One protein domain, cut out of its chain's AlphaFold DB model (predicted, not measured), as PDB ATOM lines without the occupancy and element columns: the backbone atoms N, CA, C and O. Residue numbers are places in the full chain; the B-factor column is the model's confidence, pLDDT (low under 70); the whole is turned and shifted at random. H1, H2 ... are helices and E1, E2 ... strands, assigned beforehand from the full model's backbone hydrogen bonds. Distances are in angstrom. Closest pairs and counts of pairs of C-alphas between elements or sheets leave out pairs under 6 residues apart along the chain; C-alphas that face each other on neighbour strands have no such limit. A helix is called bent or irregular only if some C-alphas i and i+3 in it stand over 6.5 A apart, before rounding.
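AT A GLANCE: This is residues 3 to 193 of the 200 residues of an uncharacterized protein of Candidatus Bathyarchaeota archaeon (UniProt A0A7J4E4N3). A twisted four-stranded sheet, E4 E5 E1 E7, makes the middle, with the long helix H5 packed on one face and short H10 on the other. H1, H2, H7 and H8 cluster round H5, while toward the other end of the longest axis a small sheet, E3 E2 E6, has H9 over it and H3 at its far end. The printed part has 191 residues, with ten named helices and seven named strands in the order H1 H2 E1 E2 H3 E3 E4 E5 H4 H5 H6 H7 H8 H9 E6 H10 E7; the class is mixed, helices and strands, and both sheets are mixed. It is compact, with a radius of gyration of the C-alphas of 16.5 A and spans of 50 by 39 by 31 A.

IN THESE COORDINATES: The larger sheet holds E4, residues 61 to 65, E5, 72 to 77, 16.2 A long, E1, 25 to 30, 16.0 A, and E7, 175 to 178, ending at C-alpha 178 (56.194, -49.799, 22.866). The smaller holds E3, 56 to 59, E2, 33 to 38, 15.8 A, and E6, 154 to 157. H5 is residues 86 to 101, 22.1 A; H7, 110 to 124, 20.7 A; H1, 3 to 15, 19.1 A, from C-alpha 3 (53.452, -43.588, 36.576). Shorter are H2, 18 to 21, H4, 78 to 83, H6, 103 to 107, H8, 133 to 139, H9, 145 to 149, H10, 160 to 167, and H3, 40 to 48, irregular, with C-alphas 41 and 44 7.3 A apart.

HOW THE PARTS SIT: The hairpin E4 and E5 is antiparallel, N 62 to O 75 2.9 A; E5 and E1 are parallel, N 28 to O 74 2.8 A, as are E1 and E7, N 176 to O 27 2.8 A. H5 is on this sheet, height 9.3 A, over E4 and E5, the closest C-alphas being Ser 63 and Gln 96, 6.1 A. H4 stands up from the same face; H10 is on the opposite face, height 8.2 A. The hub H5 touches H1 at C-alphas Ala 86 and Lys 5, 5.1 A, a steep tilt of 47 degrees, the same way. It also touches H2, C-alphas Ile 97 and Val 20 6.7 A, H7, His 95 and Met 121 6.8 A, and H8, Arg 92 and Ile 139 7.1 A. H6 touches H7, C-alphas Leu 105 and Leu 113 5.7 A. E3 runs on into E4 at 93 degrees. E2 is antiparallel to E3, N 37 to O 57 2.9 A, and parallel to E6, N 36 to O 156 3.1 A. H9 is on this sheet, height 7.6 A; H3 only grazes it with residues 40 to 46. Every O i to N i+4 pair is within hydrogen-bond range in H4, H5, H7, H8, H9 and H10, against 8 of 9 in H1, 3 of 5 in H3 and 0 of 1 in H6, where 2 of 2 O i to N i+3 pairs are; H2 is too short for one.

THE WHOLE: The C-alphas farthest apart, Gly 49 and Pro 129, are 52.3 A apart. The printed part has no cut, and no link is long. Residues 179 to 193 hold no named element; 191 to 192 pair antiparallel with 154 to 155 of E6. Mean pLDDT of the printed part is 86.4, under 70 at residues 3, 49 to 55, 128 to 129, 142 to 146 and 171 to 172.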
ATOM      1  N   PHE A   3      53.953 -42.561  35.655       52.25
ATOM      2  CA  PHE A   3      53.452 -43.588  36.576       52.25
ATOM      3  C   PHE A   3      52.040 -43.307  37.129       52.25
ATOM      4  O   PHE A   3      51.273 -44.240  37.315       52.25
ATOM      5  N   ASN A   4      51.619 -42.043  37.254       77.12
ATOM      6  CA  ASN A   4      50.346 -41.715  37.915       77.12
ATOM      7  C   ASN A   4      49.084 -42.031  37.067       77.12
ATOM      8  O   ASN A   4      48.077 -42.504  37.582       77.12
ATOM      9  N   LYS A   5      49.121 -41.833  35.737       90.81
ATOM     10  CA  LYS A   5      47.904 -41.935  34.894       90.81
ATOM     11  C   LYS A   5      47.351 -43.360  34.812       90.81
ATOM     12  O   LYS A   5      46.140 -43.553  34.822       90.81
ATOM     13  N   ILE A   6      48.231 -44.349  34.667       89.88
ATOM     14  CA  ILE A   6      47.821 -45.753  34.546       89.88
ATOM     15  C   ILE A   6      47.382 -46.320  35.891       89.88
ATOM     16  O   ILE A   6      46.401 -47.053  35.931       89.88
ATOM     17  N   GLU A   7      48.052 -45.952  36.979       90.62
ATOM     18  CA  GLU A   7      47.638 -46.340  38.329       90.62
ATOM     19  C   GLU A   7      46.229 -45.825  38.646       90.62
ATOM     20  O   GLU A   7      45.386 -46.585  39.118       90.62
ATOM     21  N   GLU A   8      45.931 -44.570  38.295       93.06
ATOM     22  CA  GLU A   8      44.597 -43.989  38.461       93.06
ATOM     23  C   GLU A   8      43.539 -44.730  37.620       93.06
ATOM     24  O   GLU A   8      42.461 -45.066  38.115       93.06
ATOM     25  N   VAL A   9      43.863 -45.064  36.365       93.81
ATOM     26  CA  VAL A   9      42.997 -45.873  35.491       93.81
ATOM     27  C   VAL A   9      42.742 -47.265  36.065       93.81
ATOM     28  O   VAL A   9      41.601 -47.726  36.044       93.81
ATOM     29  N   GLU A  10      43.768 -47.941  36.577       91.75
ATOM     30  CA  GLU A  10      43.615 -49.249  37.213       91.75
ATOM     31  C   GLU A  10      42.801 -49.153  38.509       91.75
ATOM     32  O   GLU A  10      41.974 -50.027  38.763       91.75
ATOM     33  N   GLY A  11      42.931 -48.060  39.268       92.00
ATOM     34  CA  GLY A  11      42.055 -47.747  40.399       92.00
ATOM     35  C   GLY A  11      40.584 -47.647  39.985       92.00
ATOM     36  O   GLY A  11      39.723 -48.289  40.590       92.00
ATOM     37  N   TYR A  12      40.287 -46.927  38.897       93.75
ATOM     38  CA  TYR A  12      38.932 -46.872  38.339       93.75
ATOM     39  C   TYR A  12      38.448 -48.240  37.852       93.75
ATOM     40  O   TYR A  12      37.314 -48.627  38.125       93.75
ATOM     41  N   LEU A  13      39.295 -49.013  37.170       93.38
ATOM     42  CA  LEU A  13      38.925 -50.350  36.702       93.38
ATOM     43  C   LEU A  13      38.704 -51.329  37.857       93.38
ATOM     44  O   LEU A  13      37.846 -52.193  37.726       93.38
ATOM     45  N   ALA A  14      39.417 -51.199  38.977       92.00
ATOM     46  CA  ALA A  14      39.209 -51.998  40.186       92.00
ATOM     47  C   ALA A  14      37.912 -51.633  40.933       92.00
ATOM     48  O   ALA A  14      37.354 -52.470  41.647       92.00
ATOM     49  N   GLY A  15      37.414 -50.409  40.752       91.19
ATOM     50  CA  GLY A  15      36.119 -49.959  41.264       91.19
ATOM     51  C   GLY A  15      34.928 -50.269  40.349       91.19
ATOM     52  O   GLY A  15      33.793 -50.095  40.775       91.19
ATOM     53  N   ALA A  16      35.161 -50.711  39.110       92.94
ATOM     54  CA  ALA A  16      34.109 -50.949  38.121       92.94
ATOM     55  C   ALA A  16      33.224 -52.170  38.453       92.94
ATOM     56  O   ALA A  16      33.519 -52.964  39.349       92.94
ATOM     57  N   GLY A  17      32.151 -52.360  37.678       91.69
ATOM     58  CA  GLY A  17      31.277 -53.535  37.788       91.69
ATOM     59  C   GLY A  17      32.045 -54.866  37.718       91.69
ATOM     60  O   GLY A  17      33.041 -54.996  37.005       91.69
ATOM     61  N   GLU A  18      31.574 -55.883  38.449       93.12
ATOM     62  CA  GLU A  18      32.290 -57.155  38.655       93.12
ATOM     63  C   GLU A  18      32.769 -57.821  37.356       93.12
ATOM     64  O   GLU A  18      33.920 -58.252  37.267       93.12
ATOM     65  N   SER A  19      31.921 -57.847  36.327       93.06
ATOM     66  CA  SER A  19      32.263 -58.431  35.028       93.06
ATOM     67  C   SER A  19      33.476 -57.759  34.380       93.06
ATOM     68  O   SER A  19      34.308 -58.453  33.806       93.06
ATOM     69  N   VAL A  20      33.616 -56.437  34.512       94.75
ATOM     70  CA  VAL A  20      34.744 -55.647  33.988       94.75
ATOM     71  C   VAL A  20      36.014 -55.904  34.797       94.75
ATOM     72  O   VAL A  20      37.092 -56.078  34.219       94.75
ATOM     73  N   ARG A  21      35.899 -55.974  36.128       93.06
ATOM     74  CA  ARG A  21      37.036 -56.248  37.024       93.06
ATOM     75  C   ARG A  21      37.692 -57.584  36.727       93.06
ATOM     76  O   ARG A  21      38.914 -57.665  36.680       93.06
ATOM     77  N   ASN A  22      36.872 -58.597  36.464       94.12
ATOM     78  CA  ASN A  22      37.320 -59.967  36.240       94.12
ATOM     79  C   ASN A  22      37.926 -60.195  34.845       94.12
ATOM     80  O   ASN A  22      38.500 -61.257  34.595       94.12
ATOM     81  N   VAL A  23      37.845 -59.220  33.929       94.00
ATOM     82  CA  VAL A  23      38.540 -59.317  32.639       94.00
ATOM     83  C   VAL A  23      40.037 -59.164  32.858       94.00
ATOM     84  O   VAL A  23      40.543 -58.058  33.080       94.00
ATOM     85  N   LYS A  24      40.760 -60.279  32.709       93.25
ATOM     86  CA  LYS A  24      42.212 -60.253  32.575       93.25
ATOM     87  C   LYS A  24      42.562 -59.499  31.297       93.25
ATOM     88  O   LYS A  24      42.148 -59.864  30.195       93.25
ATOM     89  N   ARG A  25      43.325 -58.425  31.458       92.50
ATOM     90  CA  ARG A  25      43.611 -57.480  30.384       92.50
ATOM     91  C   ARG A  25      45.072 -57.086  30.376       92.50
ATOM     92  O   ARG A  25      45.742 -57.137  31.404       92.50
ATOM     93  N   ARG A  26      45.536 -56.665  29.208       91.88
ATOM     94  CA  ARG A  26      46.860 -56.093  29.028       91.88
ATOM     95  C   ARG A  26      46.774 -54.849  28.165       91.88
ATOM     96  O   ARG A  26      46.318 -54.920  27.029       91.88
ATOM     97  N   VAL A  27      47.204 -53.722  28.709       93.88
ATOM     98  CA  VAL A  27      47.229 -52.436  28.014       93.88
ATOM     99  C   VAL A  27      48.586 -52.272  27.337       93.88
ATOM    100  O   VAL A  27      49.629 -52.414  27.969       93.88
ATOM    101  N   ILE A  28      48.584 -51.994  26.040       94.31
ATOM    102  CA  ILE A  28      49.789 -51.814  25.231       94.31
ATOM    103  C   ILE A  28      49.741 -50.409  24.644       94.31
ATOM    104  O   ILE A  28      48.934 -50.127  23.763       94.31
ATOM    105  N   ILE A  29      50.594 -49.521  25.139       95.00
ATOM    106  CA  ILE A  29      50.677 -48.133  24.693       95.00
ATOM    107  C   ILE A  29      51.764 -48.045  23.626       95.00
ATOM    108  O   ILE A  29      52.921 -48.362  23.895       95.00
ATOM    109  N   VAL A  30      51.402 -47.631  22.412       95.19
ATOM    110  CA  VAL A  30      52.310 -47.623  21.256       95.19
ATOM    111  C   VAL A  30      52.658 -46.190  20.869       95.19
ATOM    112  O   VAL A  30      51.818 -45.444  20.357       95.19
ATOM    113  N   LYS A  31      53.906 -45.794  21.111       94.25
ATOM    114  CA  LYS A  31      54.394 -44.423  20.936       94.25
ATOM    115  C   LYS A  31      54.302 -43.933  19.490       94.25
ATOM    116  O   LYS A  31      54.451 -44.710  18.551       94.25
ATOM    117  N   ASP A  32      54.048 -42.629  19.333       92.19
ATOM    118  CA  ASP A  32      53.987 -41.906  18.051       92.19
ATOM    119  C   ASP A  32      53.119 -42.583  16.974       92.19
ATOM    120  O   ASP A  32      53.333 -42.392  15.773       92.19
ATOM    121  N   SER A  33      52.145 -43.396  17.385       92.06
ATOM    122  CA  SER A  33      51.373 -44.229  16.471       92.06
ATOM    123  C   SER A  33      49.880 -43.967  16.558       92.06
ATOM    124  O   SER A  33      49.379 -43.510  17.586       92.06
ATOM    125  N   TYR A  34      49.165 -44.281  15.484       92.44
ATOM    126  CA  TYR A  34      47.710 -44.381  15.467       92.44
ATOM    127  C   TYR A  34      47.281 -45.662  14.761       92.44
ATOM    128  O   TYR A  34      48.013 -46.190  13.919       92.44
ATOM    129  N   PHE A  35      46.087 -46.152  15.083       91.31
ATOM    130  CA  PHE A  35      45.556 -47.360  14.466       91.31
ATOM    131  C   PHE A  35      44.494 -47.019  13.438       91.31
ATOM    132  O   PHE A  35      43.831 -45.981  13.510       91.31
ATOM    133  N   PHE A  36      44.312 -47.910  12.474       87.62
ATOM    134  CA  PHE A  36      43.234 -47.783  11.509       87.62
ATOM    135  C   PHE A  36      42.762 -49.140  11.007       87.62
ATOM    136  O   PHE A  36      43.479 -50.143  11.044       87.62
ATOM    137  N   PHE A  37      41.544 -49.171  10.492       85.25
ATOM    138  CA  PHE A  37      41.024 -50.328   9.784       85.25
ATOM    139  C   PHE A  37      41.065 -50.087   8.285       85.25
ATOM    140  O   PHE A  37      40.579 -49.070   7.787       85.25
ATOM    141  N   VAL A  38      41.606 -51.074   7.580       81.44
ATOM    142  CA  VAL A  38      41.612 -51.129   6.122       81.44
ATOM    143  C   VAL A  38      40.264 -51.666   5.651       81.44
ATOM    144  O   VAL A  38      39.815 -52.718   6.118       81.44
ATOM    145  N   ASP A  39      39.627 -50.974   4.708       79.31
ATOM    146  CA  ASP A  39      38.420 -51.476   4.053       79.31
ATOM    147  C   ASP A  39      38.697 -52.810   3.345       79.31
ATOM    148  O   ASP A  39      39.705 -52.959   2.652       79.31
ATOM    149  N   LYS A  40      37.774 -53.781   3.454       76.31
ATOM    150  CA  LYS A  40      37.957 -55.152   2.924       76.31
ATOM    151  C   LYS A  40      38.424 -55.193   1.463       76.31
ATOM    152  O   LYS A  40      39.262 -56.020   1.121       76.31
ATOM    153  N   GLY A  41      37.918 -54.293   0.615       77.75
ATOM    154  CA  GLY A  41      38.292 -54.212  -0.803       77.75
ATOM    155  C   GLY A  41      39.730 -53.740  -1.069       77.75
ATOM    156  O   GLY A  41      40.229 -53.917  -2.177       77.75
ATOM    157  N   TYR A  42      40.400 -53.169  -0.067       77.12
ATOM    158  CA  TYR A  42      41.753 -52.617  -0.164       77.12
ATOM    159  C   TYR A  42      42.796 -53.440   0.598       77.12
ATOM    160  O   TYR A  42      43.985 -53.203   0.415       77.12
ATOM    161  N   VAL A  43      42.382 -54.437   1.393       79.31
ATOM    162  CA  VAL A  43      43.287 -55.278   2.199       79.31
ATOM    163  C   VAL A  43      44.373 -55.910   1.334       79.31
ATOM    164  O   VAL A  43      45.552 -55.743   1.619       79.31
ATOM    165  N   ARG A  44      43.996 -56.592   0.245       77.81
ATOM    166  CA  ARG A  44      44.967 -57.268  -0.626       77.81
ATOM    167  C   ARG A  44      45.980 -56.287  -1.228       77.81
ATOM    168  O   ARG A  44      47.176 -56.533  -1.170       77.81
ATOM    169  N   LYS A  45      45.501 -55.142  -1.725       77.31
ATOM    170  CA  LYS A  45      46.352 -54.089  -2.300       77.31
ATOM    171  C   LYS A  45      47.320 -53.502  -1.270       77.31
ATOM    172  O   LYS A  45      48.478 -53.307  -1.605       77.31
ATOM    173  N   TYR A  46      46.860 -53.285  -0.033       79.12
ATOM    174  CA  TYR A  46      47.687 -52.773   1.064       79.12
ATOM    175  C   TYR A  46      48.923 -53.653   1.302       79.12
ATOM    176  O   TYR A  46      50.034 -53.144   1.403       79.12
ATOM    177  N   TYR A  47      48.736 -54.976   1.359       76.31
ATOM    178  CA  TYR A  47      49.819 -55.913   1.679       76.31
ATOM    179  C   TYR A  47      50.675 -56.324   0.473       76.31
ATOM    180  O   TYR A  47      51.817 -56.728   0.667       76.31
ATOM    181  N   GLU A  48      50.157 -56.230  -0.757       74.44
ATOM    182  CA  GLU A  48      50.872 -56.654  -1.973       74.44
ATOM    183  C   GLU A  48      51.525 -55.494  -2.753       74.44
ATOM    184  O   GLU A  48      52.496 -55.721  -3.469       74.44
ATOM    185  N   GLY A  49      51.004 -54.264  -2.655       62.22
ATOM    186  CA  GLY A  49      51.330 -53.158  -3.572       62.22
ATOM    187  C   GLY A  49      52.088 -51.972  -2.969       62.22
ATOM    188  O   GLY A  49      52.344 -51.002  -3.678       62.22
ATOM    189  N   GLY A  50      52.446 -52.021  -1.683       62.38
ATOM    190  CA  GLY A  50      53.014 -50.869  -0.979       62.38
ATOM    191  C   GLY A  50      51.969 -49.806  -0.604       62.38
ATOM    192  O   GLY A  50      50.776 -49.929  -0.879       62.38
ATOM    193  N   HIS A  51      52.419 -48.766   0.104       65.75
ATOM    194  CA  HIS A  51      51.535 -47.809   0.781       65.75
ATOM    195  C   HIS A  51      50.993 -46.725  -0.165       65.75
ATOM    196  O   HIS A  51      51.606 -45.673  -0.328       65.75
ATOM    197  N   GLU A  52      49.816 -46.946  -0.750       58.66
ATOM    198  CA  GLU A  52      48.981 -45.877  -1.329       58.66
ATOM    199  C   GLU A  52      48.080 -45.232  -0.248       58.66
ATOM    200  O   GLU A  52      47.829 -45.855   0.790       58.66
ATOM    201  N   PRO A  53      47.558 -43.997  -0.437       60.66
ATOM    202  CA  PRO A  53      46.595 -43.395   0.487       60.66
ATOM    203  C   PRO A  53      45.275 -44.180   0.475       60.66
ATOM    204  O   PRO A  53      44.373 -43.949  -0.331       60.66
ATOM    205  N   ILE A  54      45.180 -45.150   1.378       62.94
ATOM    206  CA  ILE A  54      44.062 -46.083   1.471       62.94
ATOM    207  C   ILE A  54      42.959 -45.506   2.354       62.94
ATOM    208  O   ILE A  54      43.203 -44.917   3.407       62.94
ATOM    209  N   LYS A  55      41.713 -45.684   1.904       66.75
ATOM    210  CA  LYS A  55      40.521 -45.312   2.668       66.75
ATOM    211  C   LYS A  55      40.366 -46.258   3.859       66.75
ATOM    212  O   LYS A  55      40.410 -47.479   3.709       66.75
ATOM    213  N   GLY A  56      40.186 -45.679   5.036       70.88
ATOM    214  CA  GLY A  56      40.003 -46.409   6.279       70.88
ATOM    215  C   GLY A  56      39.412 -45.521   7.362       70.88
ATOM    216  O   GLY A  56      39.252 -44.312   7.172       70.88
ATOM    217  N   TRP A  57      39.086 -46.129   8.501       76.06
ATOM    218  CA  TRP A  57      38.680 -45.405   9.704       76.06
ATOM    219  C   TRP A  57      39.751 -45.530  10.780       76.06
ATOM    220  O   TRP A  57      40.280 -46.617  11.021       76.06
ATOM    221  N   TYR A  58      40.084 -44.396  11.386       79.69
ATOM    222  CA  TYR A  58      41.132 -44.270  12.391       79.69
ATOM    223  C   TYR A  58      40.568 -44.513  13.781       79.69
ATOM    224  O   TYR A  58      39.414 -44.195  14.053       79.69
ATOM    225  N   SER A  59      41.393 -45.073  14.655       84.38
ATOM    226  CA  SER A  59      41.038 -45.299  16.044       84.38
ATOM    227  C   SER A  59      42.271 -45.185  16.927       84.38
ATOM    228  O   SER A  59      43.290 -45.827  16.676       84.38
ATOM    229  N   GLY A  60      42.179 -44.380  17.983       89.00
ATOM    230  CA  GLY A  60      43.246 -44.279  18.979       89.00
ATOM    231  C   GLY A  60      43.294 -45.459  19.953       89.00
ATOM    232  O   GLY A  60      44.231 -45.552  20.743       89.00
ATOM    233  N   ILE A  61      42.303 -46.358  19.924       91.69
ATOM    234  CA  ILE A  61      42.221 -47.496  20.839       91.69
ATOM    235  C   ILE A  61      41.561 -48.708  20.181       91.69
ATOM    236  O   ILE A  61      40.444 -48.624  19.679       91.69
ATOM    237  N   LEU A  62      42.216 -49.862  20.249       92.00
ATOM    238  CA  LEU A  62      41.685 -51.128  19.747       92.00
ATOM    239  C   LEU A  62      41.851 -52.225  20.781       92.00
ATOM    240  O   LEU A  62      42.776 -52.195  21.583       92.00
ATOM    241  N   SER A  63      40.966 -53.214  20.750       91.19
ATOM    242  CA  SER A  63      41.103 -54.390  21.596       91.19
ATOM    243  C   SER A  63      40.784 -55.669  20.847       91.19
ATOM    244  O   SER A  63      39.912 -55.697  19.977       91.19
ATOM    245  N   PHE A  64      41.523 -56.723  21.167       88.88
ATOM    246  CA  PHE A  64      41.288 -58.059  20.641       88.88
ATOM    247  C   PHE A  64      41.944 -59.112  21.533       88.88
ATOM    248  O   PHE A  64      42.826 -58.833  22.350       88.88
ATOM    249  N   THR A  65      41.484 -60.349  21.386       86.12
ATOM    250  CA  THR A  65      42.122 -61.513  21.992       86.12
ATOM    251  C   THR A  65      43.229 -62.034  21.085       86.12
ATOM    252  O   THR A  65      43.125 -61.986  19.857       86.12
ATOM    253  N   GLY A  66      44.300 -62.528  21.700       79.94
ATOM    254  CA  GLY A  66      45.367 -63.227  20.992       79.94
ATOM    255  C   GLY A  66      45.177 -64.734  21.014       79.94
ATOM    256  O   GLY A  66      44.054 -65.234  21.048       79.94
ATOM    257  N   LYS A  67      46.299 -65.463  21.035       79.19
ATOM    258  CA  LYS A  67      46.303 -66.927  21.188       79.19
ATOM    259  C   LYS A  67      45.696 -67.378  22.513       79.19
ATOM    260  O   LYS A  67      45.076 -68.432  22.558       79.19
ATOM    261  N   ASP A  68      45.864 -66.582  23.572       82.81
ATOM    262  CA  ASP A  68      45.134 -66.773  24.822       82.81
ATOM    263  C   ASP A  68      43.808 -65.988  24.765       82.81
ATOM    264  O   ASP A  68      43.823 -64.756  24.879       82.81
ATOM    265  N   PRO A  69      42.653 -66.661  24.599       82.62
ATOM    266  CA  PRO A  69      41.353 -65.998  24.542       82.62
ATOM    267  C   PRO A  69      40.915 -65.413  25.891       82.62
ATOM    268  O   PRO A  69      39.941 -64.662  25.938       82.62
ATOM    269  N   ARG A  70      41.613 -65.747  26.986       86.44
ATOM    270  CA  ARG A  70      41.322 -65.252  28.337       86.44
ATOM    271  C   ARG A  70      41.966 -63.900  28.623       86.44
ATOM    272  O   ARG A  70      41.694 -63.336  29.677       86.44
ATOM    273  N   VAL A  71      42.828 -63.397  27.735       90.38
ATOM    274  CA  VAL A  71      43.496 -62.101  27.899       90.38
ATOM    275  C   VAL A  71      43.053 -61.143  26.804       90.38
ATOM    276  O   VAL A  71      43.363 -61.330  25.623       90.38
ATOM    277  N   LEU A  72      42.376 -60.075  27.213       93.75
ATOM    278  CA  LEU A  72      42.058 -58.963  26.330       93.75
ATOM    279  C   LEU A  72      43.278 -58.047  26.195       93.75
ATOM    280  O   LEU A  72      43.700 -57.422  27.167       93.75
ATOM    281  N   HIS A  73      43.833 -57.939  24.992       93.69
ATOM    282  CA  HIS A  73      44.904 -56.992  24.705       93.69
ATOM    283  C   HIS A  73      44.272 -55.697  24.210       93.69
ATOM    284  O   HIS A  73      43.508 -55.715  23.246       93.69
ATOM    285  N   ILE A  74      44.559 -54.586  24.883       95.06
ATOM    286  CA  ILE A  74      44.028 -53.266  24.555       95.06
ATOM    287  C   ILE A  74      45.186 -52.387  24.102       95.06
ATOM    288  O   ILE A  74      46.015 -51.964  24.903       95.06
ATOM    289  N   PHE A  75      45.240 -52.119  22.806       95.12
ATOM    290  CA  PHE A  75      46.208 -51.228  22.191       95.12
ATOM    291  C   PHE A  75      45.725 -49.791  22.312       95.12
ATOM    292  O   PHE A  75      44.603 -49.471  21.923       95.12
ATOM    293  N   VAL A  76      46.586 -48.923  22.827       95.31
ATOM    294  CA  VAL A  76      46.343 -47.495  23.003       95.31
ATOM    295  C   VAL A  76      47.402 -46.739  22.210       95.31
ATOM    296  O   VAL A  76      48.601 -46.978  22.356       95.31
ATOM    297  N   SER A  77      46.969 -45.820  21.357       94.62
ATOM    298  CA  SER A  77      47.857 -44.873  20.694       94.62
ATOM    299  C   SER A  77      48.575 -44.037  21.751       94.62
ATOM    300  O   SER A  77      47.925 -43.449  22.615       94.62
ATOM    301  N   GLY A  78      49.899 -43.925  21.665       94.06
ATOM    302  CA  GLY A  78      50.681 -43.030  22.521       94.06
ATOM    303  C   GLY A  78      50.225 -41.574  22.400       94.06
ATOM    304  O   GLY A  78      50.149 -40.865  23.393       94.06
ATOM    305  N   ILE A  79      49.791 -41.160  21.205       91.75
ATOM    306  CA  ILE A  79      49.273 -39.806  20.950       91.75
ATOM    307  C   ILE A  79      47.956 -39.574  21.685       91.75
ATOM    308  O   ILE A  79      47.772 -38.525  22.302       91.75
ATOM    309  N   LEU A  80      47.044 -40.549  21.632       91.38
ATOM    310  CA  LEU A  80      45.814 -40.494  22.417       91.38
ATOM    311  C   LEU A  80      46.152 -40.480  23.912       91.38
ATOM    312  O   LEU A  80      45.659 -39.618  24.635       91.38
ATOM    313  N   TYR A  81      47.010 -41.404  24.354       93.25
ATOM    314  CA  TYR A  81      47.424 -41.552  25.746       93.25
ATOM    315  C   TYR A  81      47.977 -40.249  26.325       93.25
ATOM    316  O   TYR A  81      47.599 -39.880  27.433       93.25
ATOM    317  N   ASP A  82      48.821 -39.529  25.590       91.50
ATOM    318  CA  ASP A  82      49.421 -38.277  26.053       91.50
ATOM    319  C   ASP A  82      48.408 -37.129  26.117       91.50
ATOM    320  O   ASP A  82      48.492 -36.275  27.001       91.50
ATOM    321  N   ARG A  83      47.422 -37.123  25.217       88.81
ATOM    322  CA  ARG A  83      46.440 -36.042  25.084       88.81
ATOM    323  C   ARG A  83      45.342 -36.076  26.145       88.81
ATOM    324  O   ARG A  83      44.850 -35.018  26.532       88.81
ATOM    325  N   VAL A  84      44.931 -37.267  26.570       89.50
ATOM    326  CA  VAL A  84      43.742 -37.446  27.415       89.50
ATOM    327  C   VAL A  84      44.103 -37.632  28.888       89.50
ATOM    328  O   VAL A  84      45.180 -38.130  29.231       89.50
ATOM    329  N   GLY A  85      43.193 -37.250  29.786       91.38
ATOM    330  CA  GLY A  85      43.319 -37.529  31.221       91.38
ATOM    331  C   GLY A  85      43.064 -39.002  31.565       91.38
ATOM    332  O   GLY A  85      42.532 -39.758  30.750       91.38
ATOM    333  N   ALA A  86      43.395 -39.414  32.795       92.38
ATOM    334  CA  ALA A  86      43.161 -40.782  33.281       92.38
ATOM    335  C   ALA A  86      41.687 -41.191  33.171       92.38
ATOM    336  O   ALA A  86      41.357 -42.258  32.666       92.38
ATOM    337  N   LYS A  87      40.786 -40.294  33.566       91.38
ATOM    338  CA  LYS A  87      39.339 -40.493  33.508       91.38
ATOM    339  C   LYS A  87      38.819 -40.823  32.107       91.38
ATOM    340  O   LYS A  87      38.050 -41.764  31.916       91.38
ATOM    341  N   GLU A  88      39.250 -40.048  31.120       91.31
ATOM    342  CA  GLU A  88      38.855 -40.241  29.730       91.31
ATOM    343  C   GLU A  88      39.451 -41.540  29.170       91.31
ATOM    344  O   GLU A  88      38.749 -42.324  28.527       91.31
ATOM    345  N   LEU A  89      40.725 -41.814  29.475       93.25
ATOM    346  CA  LEU A  89      41.377 -43.069  29.112       93.25
ATOM    347  C   LEU A  89      40.635 -44.274  29.702       93.25
ATOM    348  O   LEU A  89      40.355 -45.225  28.976       93.25
ATOM    349  N   PHE A  90      40.245 -44.208  30.977       94.44
ATOM    350  CA  PHE A  90      39.426 -45.224  31.635       94.44
ATOM    351  C   PHE A  90      38.121 -45.480  30.875       94.44
ATOM    352  O   PHE A  90      37.827 -46.630  30.565       94.44
ATOM    353  N   LEU A  91      37.361 -44.441  30.511       93.62
ATOM    354  CA  LEU A  91      36.095 -44.617  29.789       93.62
ATOM    355  C   LEU A  91      36.298 -45.271  28.414       93.62
ATOM    356  O   LEU A  91      35.472 -46.080  27.984       93.62
ATOM    357  N   ARG A  92      37.406 -44.968  27.732       92.75
ATOM    358  CA  ARG A  92      37.772 -45.610  26.460       92.75
ATOM    359  C   ARG A  92      38.178 -47.074  26.650       92.75
ATOM    360  O   ARG A  92      37.749 -47.916  25.862       92.75
ATOM    361  N   LEU A  93      38.944 -47.405  27.694       94.69
ATOM    362  CA  LEU A  93      39.250 -48.800  28.040       94.69
ATOM    363  C   LEU A  93      37.972 -49.563  28.420       94.69
ATOM    364  O   LEU A  93      37.741 -50.658  27.911       94.69
ATOM    365  N   LEU A  94      37.107 -48.969  29.246       95.62
ATOM    366  CA  LEU A  94      35.821 -49.534  29.654       95.62
ATOM    367  C   LEU A  94      34.943 -49.843  28.439       95.62
ATOM    368  O   LEU A  94      34.388 -50.935  28.337       95.62
ATOM    369  N   HIS A  95      34.862 -48.912  27.486       93.69
ATOM    370  CA  HIS A  95      34.183 -49.126  26.211       93.69
ATOM    371  C   HIS A  95      34.700 -50.390  25.505       93.69
ATOM    372  O   HIS A  95      33.904 -51.236  25.101       93.69
ATOM    373  N   GLN A  96      36.021 -50.541  25.362       93.19
ATOM    374  CA  GLN A  96      36.623 -51.714  24.715       93.19
ATOM    375  C   GLN A  96      36.331 -53.017  25.473       93.19
ATOM    376  O   GLN A  96      35.941 -54.009  24.859       93.19
ATOM    377  N   ILE A  97      36.434 -53.004  26.804       96.00
ATOM    378  CA  ILE A  97      36.139 -54.169  27.650       96.00
ATOM    379  C   ILE A  97      34.673 -54.594  27.505       96.00
ATOM    380  O   ILE A  97      34.386 -55.777  27.340       96.00
ATOM    381  N   LEU A  98      33.732 -53.650  27.504       95.69
ATOM    382  CA  LEU A  98      32.310 -53.958  27.337       95.69
ATOM    383  C   LEU A  98      31.985 -54.468  25.930       95.69
ATOM    384  O   LEU A  98      31.157 -55.363  25.784       95.69
ATOM    385  N   MET A  99      32.647 -53.944  24.896       93.31
ATOM    386  CA  MET A  99      32.520 -54.480  23.538       93.31
ATOM    387  C   MET A  99      33.035 -55.924  23.442       93.31
ATOM    388  O   MET A  99      32.447 -56.723  22.717       93.31
ATOM    389  N   TYR A 100      34.081 -56.268  24.199       93.62
ATOM    390  CA  TYR A 100      34.583 -57.638  24.324       93.62
ATOM    391  C   TYR A 100      33.617 -58.556  25.086       93.62
ATOM    392  O   TYR A 100      33.327 -59.657  24.622       93.62
ATOM    393  N   LEU A 101      33.078 -58.101  26.221       94.38
ATOM    394  CA  LEU A 101      32.134 -58.870  27.043       94.38
ATOM    395  C   LEU A 101      30.778 -59.095  26.356       94.38
ATOM    396  O   LEU A 101      30.093 -60.072  26.652       94.38
ATOM    397  N   HIS A 102      30.395 -58.205  25.439       94.88
ATOM    398  CA  HIS A 102      29.107 -58.230  24.751       94.88
ATOM    399  C   HIS A 102      29.280 -58.227  23.221       94.88
ATOM    400  O   HIS A 102      28.889 -57.267  22.542       94.88
ATOM    401  N   PRO A 103      29.847 -59.297  22.628       90.94
ATOM    402  CA  PRO A 103      30.136 -59.353  21.193       90.94
ATOM    403  C   PRO A 103      28.871 -59.263  20.326       90.94
ATOM    404  O   PRO A 103      28.932 -58.880  19.154       90.94
ATOM    405  N   GLU A 104      27.690 -59.559  20.874       93.38
ATOM    406  CA  GLU A 104      26.418 -59.386  20.179       93.38
ATOM    407  C   GLU A 104      26.098 -57.919  19.857       93.38
ATOM    408  O   GLU A 104      25.300 -57.656  18.952       93.38
ATOM    409  N   LEU A 105      26.726 -56.955  20.544       91.88
ATOM    410  CA  LEU A 105      26.575 -55.527  20.249       91.88
ATOM    411  C   LEU A 105      27.042 -55.179  18.835       91.88
ATOM    412  O   LEU A 105      26.432 -54.317  18.201       91.88
ATOM    413  N   LEU A 106      28.048 -55.885  18.308       87.06
ATOM    414  CA  LEU A 106      28.585 -55.673  16.959       87.06
ATOM    415  C   LEU A 106      27.565 -55.981  15.853       87.06
ATOM    416  O   LEU A 106      27.688 -55.481  14.738       87.06
ATOM    417  N   LYS A 107      26.526 -56.770  16.155       92.00
ATOM    418  CA  LYS A 107      25.443 -57.103  15.213       92.00
ATOM    419  C   LYS A 107      24.346 -56.035  15.175       92.00
ATOM    420  O   LYS A 107      23.419 -56.117  14.367       92.00
ATOM    421  N   LEU A 108      24.391 -55.048  16.071       92.00
ATOM    422  CA  LEU A 108      23.356 -54.028  16.186       92.00
ATOM    423  C   LEU A 108      23.598 -52.868  15.219       92.00
ATOM    424  O   LEU A 108      24.715 -52.407  15.018       92.00
ATOM    425  N   LYS A 109      22.503 -52.293  14.708       93.19
ATOM    426  CA  LYS A 109      22.554 -50.987  14.033       93.19
ATOM    427  C   LYS A 109      23.113 -49.925  14.988       93.19
ATOM    428  O   LYS A 109      22.739 -49.907  16.164       93.19
ATOM    429  N   TYR A 110      23.887 -48.977  14.458       86.75
ATOM    430  CA  TYR A 110      24.607 -47.947  15.222       86.75
ATOM    431  C   TYR A 110      23.778 -47.271  16.335       86.75
ATOM    432  O   TYR A 110      24.197 -47.235  17.489       86.75
ATOM    433  N   LYS A 111      22.547 -46.818  16.041       89.75
ATOM    434  CA  LYS A 111      21.657 -46.192  17.047       89.75
ATOM    435  C   LYS A 111      21.338 -47.122  18.231       89.75
ATOM    436  O   LYS A 111      21.283 -46.669  19.373       89.75
ATOM    437  N   LYS A 112      21.109 -48.416  17.969       93.19
ATOM    438  CA  LYS A 112      20.825 -49.423  19.006       93.19
ATOM    439  C   LYS A 112      22.093 -49.791  19.779       93.19
ATOM    440  O   LYS A 112      22.014 -49.864  21.003       93.19
ATOM    441  N   LEU A 113      23.221 -49.957  19.082       91.25
ATOM    442  CA  LEU A 113      24.543 -50.184  19.676       91.25
ATOM    443  C   LEU A 113      24.857 -49.083  20.687       91.25
ATOM    444  O   LEU A 113      24.994 -49.370  21.871       91.25
ATOM    445  N   LYS A 114      24.839 -47.817  20.250       90.81
ATOM    446  CA  LYS A 114      25.155 -46.658  21.092       90.81
ATOM    447  C   LYS A 114      24.293 -46.598  22.351       90.81
ATOM    448  O   LYS A 114      24.804 -46.362  23.438       90.81
ATOM    449  N   ARG A 115      22.983 -46.844  22.227       93.00
ATOM    450  CA  ARG A 115      22.064 -46.847  23.376       93.00
ATOM    451  C   ARG A 115      22.383 -47.962  24.374       93.00
ATOM    452  O   ARG A 115      22.304 -47.724  25.575       93.00
ATOM    453  N   ARG A 116      22.680 -49.170  23.887       95.00
ATOM    454  CA  ARG A 116      22.935 -50.335  24.745       95.00
ATOM    455  C   ARG A 116      24.304 -50.234  25.414       95.00
ATOM    456  O   ARG A 116      24.383 -50.402  26.621       95.00
ATOM    457  N   LEU A 117      25.327 -49.840  24.662       93.62
ATOM    458  CA  LEU A 117      26.670 -49.601  25.179       93.62
ATOM    459  C   LEU A 117      26.698 -48.489  26.229       93.62
ATOM    460  O   LEU A 117      27.280 -48.665  27.287       93.62
ATOM    461  N   ARG A 118      25.986 -47.384  25.988       94.06
ATOM    462  CA  ARG A 118      25.830 -46.314  26.979       94.06
ATOM    463  C   ARG A 118      25.303 -46.825  28.315       94.06
ATOM    464  O   ARG A 118      25.795 -46.413  29.356       94.06
ATOM    465  N   ARG A 119      24.267 -47.667  28.278       94.69
ATOM    466  CA  ARG A 119      23.677 -48.240  29.489       94.69
ATOM    467  C   ARG A 119      24.710 -49.083  30.234       94.69
ATOM    468  O   ARG A 119      24.940 -48.820  31.402       94.69
ATOM    469  N   LEU A 120      25.367 -50.000  29.525       95.81
ATOM    470  CA  LEU A 120      26.400 -50.867  30.093       95.81
ATOM    471  C   LEU A 120      27.562 -50.070  30.694       95.81
ATOM    472  O   LEU A 120      28.033 -50.404  31.769       95.81
ATOM    473  N   MET A 121      28.002 -48.998  30.025       94.50
ATOM    474  CA  MET A 121      29.044 -48.123  30.562       94.50
ATOM    475  C   MET A 121      28.606 -47.494  31.877       94.50
ATOM    476  O   MET A 121      29.359 -47.582  32.832       94.50
ATOM    477  N   LEU A 122      27.398 -46.917  31.941       93.44
ATOM    478  CA  LEU A 122      26.871 -46.292  33.162       93.44
ATOM    479  C   LEU A 122      26.696 -47.292  34.310       93.44
ATOM    480  O   LEU A 122      26.993 -46.949  35.445       93.44
ATOM    481  N   GLU A 123      26.233 -48.506  34.013       93.12
ATOM    482  CA  GLU A 123      26.080 -49.594  34.992       93.12
ATOM    483  C   GLU A 123      27.428 -50.126  35.498       93.12
ATOM    484  O   GLU A 123      27.495 -50.691  36.584       93.12
ATOM    485  N   ALA A 124      28.498 -49.967  34.715       93.81
ATOM    486  CA  ALA A 124      29.831 -50.451  35.051       93.81
ATOM    487  C   ALA A 124      30.739 -49.390  35.694       93.81
ATOM    488  O   ALA A 124      31.865 -49.730  36.065       93.81
ATOM    489  N   LEU A 125      30.301 -48.129  35.793       93.50
ATOM    490  CA  LEU A 125      31.079 -47.072  36.443       93.50
ATOM    491  C   LEU A 125      31.288 -47.394  37.934       93.50
ATOM    492  O   LEU A 125      30.379 -47.935  38.560       93.50
ATOM    493  N   PRO A 126      32.444 -47.035  38.517       89.06
ATOM    494  CA  PRO A 126      32.641 -47.100  39.959       89.06
ATOM    495  C   PRO A 126      31.645 -46.211  40.705       89.06
ATOM    496  O   PRO A 126      31.305 -45.125  40.227       89.06
ATOM    497  N   ASP A 127      31.246 -46.633  41.903       78.88
ATOM    498  CA  ASP A 127      30.419 -45.819  42.789       78.88
ATOM    499  C   ASP A 127      31.193 -44.560  43.223       78.88
ATOM    500  O   ASP A 127      32.186 -44.633  43.948       78.88
ATOM    501  N   GLY A 128      30.761 -43.383  42.763       63.94
ATOM    502  CA  GLY A 128      31.364 -42.110  43.155       63.94
ATOM    503  C   GLY A 128      30.908 -40.917  42.306       63.94
ATOM    504  O   GLY A 128      30.492 -41.085  41.159       63.94
ATOM    505  N   PRO A 129      31.016 -39.678  42.828       57.38
ATOM    506  CA  PRO A 129      30.627 -38.457  42.108       57.38
ATOM    507  C   PRO A 129      31.534 -38.161  40.905       57.38
ATOM    508  O   PRO A 129      31.265 -37.254  40.119       57.38
ATOM    509  N   SER A 130      32.624 -38.915  40.764       70.69
ATOM    510  CA  SER A 130      33.650 -38.706  39.765       70.69
ATOM    511  C   SER A 130      33.266 -39.190  38.378       70.69
ATOM    512  O   SER A 130      34.083 -38.978  37.509       70.69
ATOM    513  N   PHE A 131      32.107 -39.797  38.103       80.56
ATOM    514  CA  PHE A 131      31.730 -40.172  36.732       80.56
ATOM    515  C   PHE A 131      30.286 -39.801  36.404       80.56
ATOM    516  O   PHE A 131      29.340 -40.245  37.051       80.56
ATOM    517  N   GLY A 132      30.112 -38.974  35.372       75.62
ATOM    518  CA  GLY A 132      28.816 -38.436  34.978       75.62
ATOM    519  C   GLY A 132      28.268 -39.010  33.671       75.62
ATOM    520  O   GLY A 132      28.992 -39.409  32.757       75.62
ATOM    521  N   LYS A 133      26.941 -38.934  33.523       84.38
ATOM    522  CA  LYS A 133      26.221 -39.255  32.278       84.38
ATOM    523  C   LYS A 133      26.735 -38.468  31.064       84.38
ATOM    524  O   LYS A 133      26.688 -38.998  29.956       84.38
ATOM    525  N   GLY A 134      27.187 -37.227  31.269       86.12
ATOM    526  CA  GLY A 134      27.724 -36.362  30.213       86.12
ATOM    527  C   GLY A 134      29.009 -36.910  29.592       86.12
ATOM    528  O   GLY A 134      29.129 -36.963  28.377       86.12
ATOM    529  N   GLU A 135      29.906 -37.442  30.411       86.50
ATOM    530  CA  GLU A 135      31.236 -37.892  29.980       86.50
ATOM    531  C   GLU A 135      31.154 -39.188  29.175       86.50
ATOM    532  O   GLU A 135      31.805 -39.353  28.144       86.50
ATOM    533  N   VAL A 136      30.251 -40.088  29.579       88.44
ATOM    534  CA  VAL A 136      29.907 -41.266  28.770       88.44
ATOM    535  C   VAL A 136      29.309 -40.844  27.424       88.44
ATOM    536  O   VAL A 136      29.580 -41.467  26.397       88.44
ATOM    537  N   GLU A 137      28.481 -39.796  27.391       85.31
ATOM    538  CA  GLU A 137      27.936 -39.297  26.128       85.31
ATOM    539  C   GLU A 137      29.003 -38.685  25.217       85.31
ATOM    540  O   GLU A 137      28.906 -38.881  24.004       85.31
ATOM    541  N   GLU A 138      29.985 -37.981  25.775       84.75
ATOM    542  CA  GLU A 138      31.103 -37.392  25.035       84.75
ATOM    543  C   GLU A 138      31.947 -38.467  24.359       84.75
ATOM    544  O   GLU A 138      32.083 -38.434  23.137       84.75
ATOM    545  N   ILE A 139      32.376 -39.500  25.093       83.88
ATOM    546  CA  ILE A 139      33.131 -40.627  24.520       83.88
ATOM    547  C   ILE A 139      32.357 -41.315  23.390       83.88
ATOM    548  O   ILE A 139      32.913 -41.635  22.344       83.88
ATOM    549  N   LEU A 140      31.044 -41.503  23.546       82.50
ATOM    550  CA  LEU A 140      30.210 -42.138  22.515       82.50
ATOM    551  C   LEU A 140      29.874 -41.215  21.333       82.50
ATOM    552  O   LEU A 140      29.224 -41.648  20.369       82.50
ATOM    553  N   ARG A 141      30.184 -39.923  21.426       75.44
ATOM    554  CA  ARG A 141      30.031 -38.928  20.356       75.44
ATOM    555  C   ARG A 141      31.365 -38.541  19.738       75.44
ATOM    556  O   ARG A 141      31.318 -37.828  18.739       75.44
ATOM    557  N   ASP A 142      32.476 -38.978  20.322       68.31
ATOM    558  CA  ASP A 142      33.798 -38.486  19.995       68.31
ATOM    559  C   ASP A 142      34.085 -38.591  18.490       68.31
ATOM    560  O   ASP A 142      33.880 -39.627  17.854       68.31
ATOM    561  N   ARG A 143      34.480 -37.453  17.920       62.53
ATOM    562  CA  ARG A 143      34.817 -37.268  16.503       62.53
ATOM    563  C   ARG A 143      36.310 -36.973  16.312       62.53
ATOM    564  O   ARG A 143      36.710 -36.617  15.207       62.53
ATOM    565  N   GLU A 144      37.135 -37.059  17.357       60.22
ATOM    566  CA  GLU A 144      38.489 -36.493  17.364       60.22
ATOM    567  C   GLU A 144      39.614 -37.378  16.805       60.22
ATOM    568  O   GLU A 144      40.786 -36.980  16.827       60.22
ATOM    569  N   ASP A 145      39.302 -38.533  16.225       66.06
ATOM    570  CA  ASP A 145      40.339 -39.434  15.715       66.06
ATOM    571  C   ASP A 145      41.139 -38.835  14.541       66.06
ATOM    572  O   ASP A 145      42.339 -39.077  14.433       66.06
ATOM    573  N   GLN A 146      40.530 -37.985  13.703       65.69
ATOM    574  CA  GLN A 146      41.196 -37.470  12.498       65.69
ATOM    575  C   GLN A 146      42.335 -36.476  12.797       65.69
ATOM    576  O   GLN A 146      43.398 -36.570  12.194       65.69
ATOM    577  N   ARG A 147      42.164 -35.550  13.753       74.38
ATOM    578  CA  ARG A 147      43.224 -34.579  14.112       74.38
ATOM    579  C   ARG A 147      44.383 -35.230  14.864       74.38
ATOM    580  O   ARG A 147      45.521 -34.781  14.768       74.38
ATOM    581  N   SER A 148      44.086 -36.258  15.654       77.44
ATOM    582  CA  SER A 148      45.101 -37.000  16.407       77.44
ATOM    583  C   SER A 148      45.915 -37.904  15.475       77.44
ATOM    584  O   SER A 148      47.131 -37.994  15.620       77.44
ATOM    585  N   PHE A 149      45.260 -38.481  14.461       78.31
ATOM    586  CA  PHE A 149      45.888 -39.227  13.370       78.31
ATOM    587  C   PHE A 149      46.988 -38.429  12.650       78.31
ATOM    588  O   PHE A 149      48.076 -38.959  12.443       78.31
ATOM    589  N   GLU A 150      46.751 -37.157  12.316       79.88
ATOM    590  CA  GLU A 150      47.714 -36.328  11.563       79.88
ATOM    591  C   GLU A 150      49.042 -36.104  12.307       79.88
ATOM    592  O   GLU A 150      50.050 -35.760  11.694       79.88
ATOM    593  N   LYS A 151      49.063 -36.318  13.629       84.50
ATOM    594  CA  LYS A 151      50.267 -36.202  14.465       84.50
ATOM    595  C   LYS A 151      51.092 -37.489  14.519       84.50
ATOM    596  O   LYS A 151      52.187 -37.482  15.080       84.50
ATOM    597  N   ALA A 152      50.572 -38.596  13.994       88.81
ATOM    598  CA  ALA A 152      51.240 -39.884  14.057       88.81
ATOM    599  C   ALA A 152      52.472 -39.933  13.166       88.81
ATOM    600  O   ALA A 152      52.457 -39.483  12.028       88.81
ATOM    601  N   LYS A 153      53.541 -40.536  13.685       90.38
ATOM    602  CA  LYS A 153      54.697 -40.965  12.894       90.38
ATOM    603  C   LYS A 153      54.403 -42.292  12.201       90.38
ATOM    604  O   LYS A 153      54.857 -42.512  11.080       90.38
ATOM    605  N   TYR A 154      53.649 -43.170  12.864       90.50
ATOM    606  CA  TYR A 154      53.300 -44.494  12.359       90.50
ATOM    607  C   TYR A 154      51.791 -44.700  12.340       90.50
ATOM    608  O   TYR A 154      51.105 -44.477  13.333       90.50
ATOM    609  N   ILE A 155      51.277 -45.194  11.225       89.75
ATOM    610  CA  ILE A 155      49.879 -45.590  11.087       89.75
ATOM    611  C   ILE A 155      49.839 -47.093  10.891       89.75
ATOM    612  O   ILE A 155      50.409 -47.615   9.934       89.75
ATOM    613  N   ILE A 156      49.200 -47.788  11.827       91.25
ATOM    614  CA  ILE A 156      49.275 -49.244  11.937       91.25
ATOM    615  C   ILE A 156      47.895 -49.837  11.624       91.25
ATOM    616  O   ILE A 156      46.920 -49.520  12.317       91.25
ATOM    617  N   PRO A 157      47.771 -50.697  10.600       90.25
ATOM    618  CA  PRO A 157      46.539 -51.421  10.337       90.25
ATOM    619  C   PRO A 157      46.182 -52.307  11.526       90.25
ATOM    620  O   PRO A 157      47.052 -52.951  12.110       90.25
ATOM    621  N   HIS A 158      44.893 -52.436  11.832       89.56
ATOM    622  CA  HIS A 158      44.434 -53.295  12.928       89.56
ATOM    623  C   HIS A 158      44.975 -54.735  12.828       89.56
ATOM    624  O   HIS A 158      45.343 -55.320  13.840       89.56
ATOM    625  N   MET A 159      45.081 -55.292  11.614       89.00
ATOM    626  CA  MET A 159      45.613 -56.643  11.392       89.00
ATOM    627  C   MET A 159      47.092 -56.763  11.788       89.00
ATOM    628  O   MET A 159      47.508 -57.788  12.318       89.00
ATOM    629  N   SER A 160      47.881 -55.709  11.585       91.56
ATOM    630  CA  SER A 160      49.300 -55.679  11.944       91.56
ATOM    631  C   SER A 160      49.521 -55.654  13.456       91.56
ATOM    632  O   SER A 160      50.572 -56.077  13.932       91.56
ATOM    633  N   LEU A 161      48.518 -55.246  14.242       91.88
ATOM    634  CA  LEU A 161      48.603 -55.301  15.701       91.88
ATOM    635  C   LEU A 161      48.629 -56.742  16.239       91.88
ATOM    636  O   LEU A 161      49.186 -56.970  17.311       91.88
ATOM    637  N   TYR A 162      48.108 -57.727  15.493       89.38
ATOM    638  CA  TYR A 162      48.304 -59.140  15.834       89.38
ATOM    639  C   TYR A 162      49.779 -59.536  15.708       89.38
ATOM    640  O   TYR A 162      50.320 -60.151  16.622       89.38
ATOM    641  N   GLY A 163      50.448 -59.123  14.626       88.75
ATOM    642  CA  GLY A 163      51.886 -59.342  14.449       88.75
ATOM    643  C   GLY A 163      52.715 -58.649  15.532       88.75
ATOM    644  O   GLY A 163      53.634 -59.251  16.087       88.75
ATOM    645  N   LEU A 164      52.340 -57.418  15.905       90.38
ATOM    646  CA  LEU A 164      52.950 -56.702  17.027       90.38
ATOM    647  C   LEU A 164      52.805 -57.503  18.329       90.38
ATOM    648  O   LEU A 164      53.795 -57.763  19.004       90.38
ATOM    649  N   MET A 165      51.591 -57.945  18.659       89.12
ATOM    650  CA  MET A 165      51.308 -58.740  19.857       89.12
ATOM    651  C   MET A 165      52.138 -60.029  19.932       89.12
ATOM    652  O   MET A 165      52.593 -60.389  21.013       89.12
ATOM    653  N   GLU A 166      52.326 -60.730  18.812       87.75
ATOM    654  CA  GLU A 166      53.085 -61.986  18.771       87.75
ATOM    655  C   GLU A 166      54.592 -61.796  18.966       87.75
ATOM    656  O   GLU A 166      55.256 -62.699  19.474       87.75
ATOM    657  N   ARG A 167      55.127 -60.646  18.548       89.81
ATOM    658  CA  ARG A 167      56.568 -60.350  18.572       89.81
ATOM    659  C   ARG A 167      56.994 -59.559  19.800       89.81
ATOM    660  O   ARG A 167      58.188 -59.495  20.090       89.81
ATOM    661  N   LEU A 168      56.049 -58.960  20.523       87.06
ATOM    662  CA  LEU A 168      56.349 -58.355  21.810       87.06
ATOM    663  C   LEU A 168      56.884 -59.434  22.762       87.06
ATOM    664  O   LEU A 168      56.308 -60.524  22.844       87.06
ATOM    665  N   PRO A 169      57.965 -59.149  23.507       78.88
ATOM    666  CA  PRO A 169      58.480 -60.093  24.482       78.88
ATOM    667  C   PRO A 169      57.390 -60.474  25.493       78.88
ATOM    668  O   PRO A 169      56.418 -59.740  25.722       78.88
ATOM    669  N   ARG A 170      57.550 -61.645  26.120       72.50
ATOM    670  CA  ARG A 170      56.752 -61.995  27.299       72.50
ATOM    671  C   ARG A 170      57.070 -60.964  28.371       72.50
ATOM    672  O   ARG A 170      58.128 -61.016  28.980       72.50
ATOM    673  N   LEU A 171      56.181 -59.994  28.525       66.19
ATOM    674  CA  LEU A 171      56.366 -58.917  29.479       66.19
ATOM    675  C   LEU A 171      55.621 -59.264  30.753       66.19
ATOM    676  O   LEU A 171      54.501 -59.782  30.720       66.19
ATOM    677  N   GLU A 172      56.279 -58.974  31.860       66.50
ATOM    678  CA  GLU A 172      55.713 -59.068  33.190       66.50
ATOM    679  C   GLU A 172      54.838 -57.830  33.431       66.50
ATOM    680  O   GLU A 172      55.250 -56.702  33.162       66.50
ATOM    681  N   GLY A 173      53.603 -58.042  33.890       77.69
ATOM    682  CA  GLY A 173      52.663 -56.971  34.225       77.69
ATOM    683  C   GLY A 173      51.532 -56.730  33.220       77.69
ATOM    684  O   GLY A 173      51.449 -57.323  32.142       77.69
ATOM    685  N   ASN A 174      50.618 -55.841  33.617       85.75
ATOM    686  CA  ASN A 174      49.384 -55.548  32.882       85.75
ATOM    687  C   ASN A 174      49.540 -54.405  31.872       85.75
ATOM    688  O   ASN A 174      48.637 -54.195  31.065       85.75
ATOM    689  N   VAL A 175      50.661 -53.674  31.894       90.25
ATOM    690  CA  VAL A 175      50.904 -52.527  31.010       90.25
ATOM    691  C   VAL A 175      52.248 -52.660  30.309       90.25
ATOM    692  O   VAL A 175      53.242 -53.081  30.891       90.25
ATOM    693  N   THR A 176      52.271 -52.330  29.025       91.38
ATOM    694  CA  THR A 176      53.451 -52.375  28.165       91.38
ATOM    695  C   THR A 176      53.554 -51.074  27.386       91.38
ATOM    696  O   THR A 176      52.578 -50.654  26.770       91.38
ATOM    697  N   TYR A 177      54.747 -50.487  27.353       92.06
ATOM    698  CA  TYR A 177      55.061 -49.346  26.499       92.06
ATOM    699  C   TYR A 177      55.917 -49.816  25.324       92.06
ATOM    700  O   TYR A 177      56.937 -50.478  25.511       92.06
ATOM    701  N   VAL A 178      55.481 -49.499  24.109       93.25
ATOM    702  CA  VAL A 178      56.194 -49.799  22.866       93.25
ATOM    703  C   VAL A 178      56.755 -48.490  22.331       93.25
ATOM    704  O   VAL A 178      56.030 -47.694  21.735       93.25
ATOM    705  N   GLU A 179      58.045 -48.269  22.577       92.25
ATOM    706  CA  GLU A 179      58.745 -47.035  22.194       92.25
ATOM    707  C   GLU A 179      59.014 -46.945  20.688       92.25
ATOM    708  O   GLU A 179      58.912 -45.866  20.106       92.25
ATOM    709  N   ASP A 180      59.339 -48.073  20.054       91.00
ATOM    710  CA  ASP A 180      59.586 -48.146  18.617       91.00
ATOM    711  C   ASP A 180      58.856 -49.340  18.009       91.00
ATOM    712  O   ASP A 180      59.259 -50.492  18.163       91.00
ATOM    713  N   VAL A 181      57.762 -49.062  17.302       90.94
ATOM    714  CA  VAL A 181      56.980 -50.102  16.631       90.94
ATOM    715  C   VAL A 181      57.725 -50.712  15.437       90.94
ATOM    716  O   VAL A 181      57.491 -51.875  15.107       90.94
ATOM    717  N   ALA A 182      58.654 -49.978  14.814       90.31
ATOM    718  CA  ALA A 182      59.416 -50.466  13.664       90.31
ATOM    719  C   ALA A 182      60.422 -51.566  14.048       90.31
ATOM    720  O   ALA A 182      60.851 -52.326  13.186       90.31
ATOM    721  N   ALA A 183      60.749 -51.704  15.337       91.56
ATOM    722  CA  ALA A 183      61.528 -52.833  15.847       91.56
ATOM    723  C   ALA A 183      60.737 -54.156  15.850       91.56
ATOM    724  O   ALA A 183      61.331 -55.232  15.900       91.56
ATOM    725  N   TYR A 184      59.402 -54.087  15.797       92.75
ATOM    726  CA  TYR A 184      58.520 -55.251  15.897       92.75
ATOM    727  C   TYR A 184      57.726 -55.516  14.621       92.75
ATOM    728  O   TYR A 184      57.308 -56.648  14.397       92.75
ATOM    729  N   LEU A 185      57.487 -54.503  13.790       91.69
ATOM    730  CA  LEU A 185      56.707 -54.618  12.562       91.69
ATOM    731  C   LEU A 185      57.588 -54.486  11.319       91.69
ATOM    732  O   LEU A 185      58.526 -53.698  11.277       91.69
ATOM    733  N   GLN A 186      57.249 -55.249  10.287       89.56
ATOM    734  CA  GLN A 186      57.848 -55.150   8.966       89.56
ATOM    735  C   GLN A 186      57.404 -53.852   8.273       89.56
ATOM    736  O   GLN A 186      56.306 -53.360   8.541       89.56
ATOM    737  N   PRO A 187      58.185 -53.310   7.321       83.94
ATOM    738  CA  PRO A 187      57.857 -52.048   6.650       83.94
ATOM    739  C   PRO A 187      56.489 -52.000   5.946       83.94
ATOM    740  O   PRO A 187      55.943 -50.916   5.765       83.94
ATOM    741  N   PHE A 188      55.924 -53.142   5.544       84.94
ATOM    742  CA  PHE A 188      54.588 -53.225   4.935       84.94
ATOM    743  C   PHE A 188      53.450 -53.324   5.970       84.94
ATOM    744  O   PHE A 188      52.283 -53.219   5.615       84.94
ATOM    745  N   GLU A 189      53.768 -53.529   7.250       88.62
ATOM    746  CA  GLU A 189      52.803 -53.652   8.352       88.62
ATOM    747  C   GLU A 189      52.493 -52.301   9.021       88.62
ATOM    748  O   GLU A 189      51.762 -52.248  10.008       88.62
ATOM    749  N   TYR A 190      53.046 -51.197   8.517       88.75
ATOM    750  CA  TYR A 190      52.719 -49.844   8.959       88.75
ATOM    751  C   TYR A 190      53.036 -48.820   7.869       88.75
ATOM    752  O   TYR A 190      53.955 -49.002   7.080       88.75
ATOM    753  N   ILE A 191      52.339 -47.684   7.877       86.94
ATOM    754  CA  ILE A 191      52.700 -46.510   7.076       86.94
ATOM    755  C   ILE A 191      53.529 -45.571   7.951       86.94
ATOM    756  O   ILE A 191      53.086 -45.170   9.029       86.94
ATOM    757  N   ARG A 192      54.720 -45.180   7.487       86.44
ATOM    758  CA  ARG A 192      55.481 -44.086   8.103       86.44
ATOM    759  C   ARG A 192      54.992 -42.765   7.524       86.44
ATOM    760  O   ARG A 192      55.272 -42.457   6.369       86.44
ATOM    761  N   LEU A 193      54.293 -41.975   8.327       81.69
ATOM    762  CA  LEU A 193      54.012 -40.592   7.980       81.69
ATOM    763  C   LEU A 193      55.307 -39.813   8.216       81.69
ATOM    764  O   LEU A 193      55.806 -39.713   9.339       81.69
TER     765      LEU A 193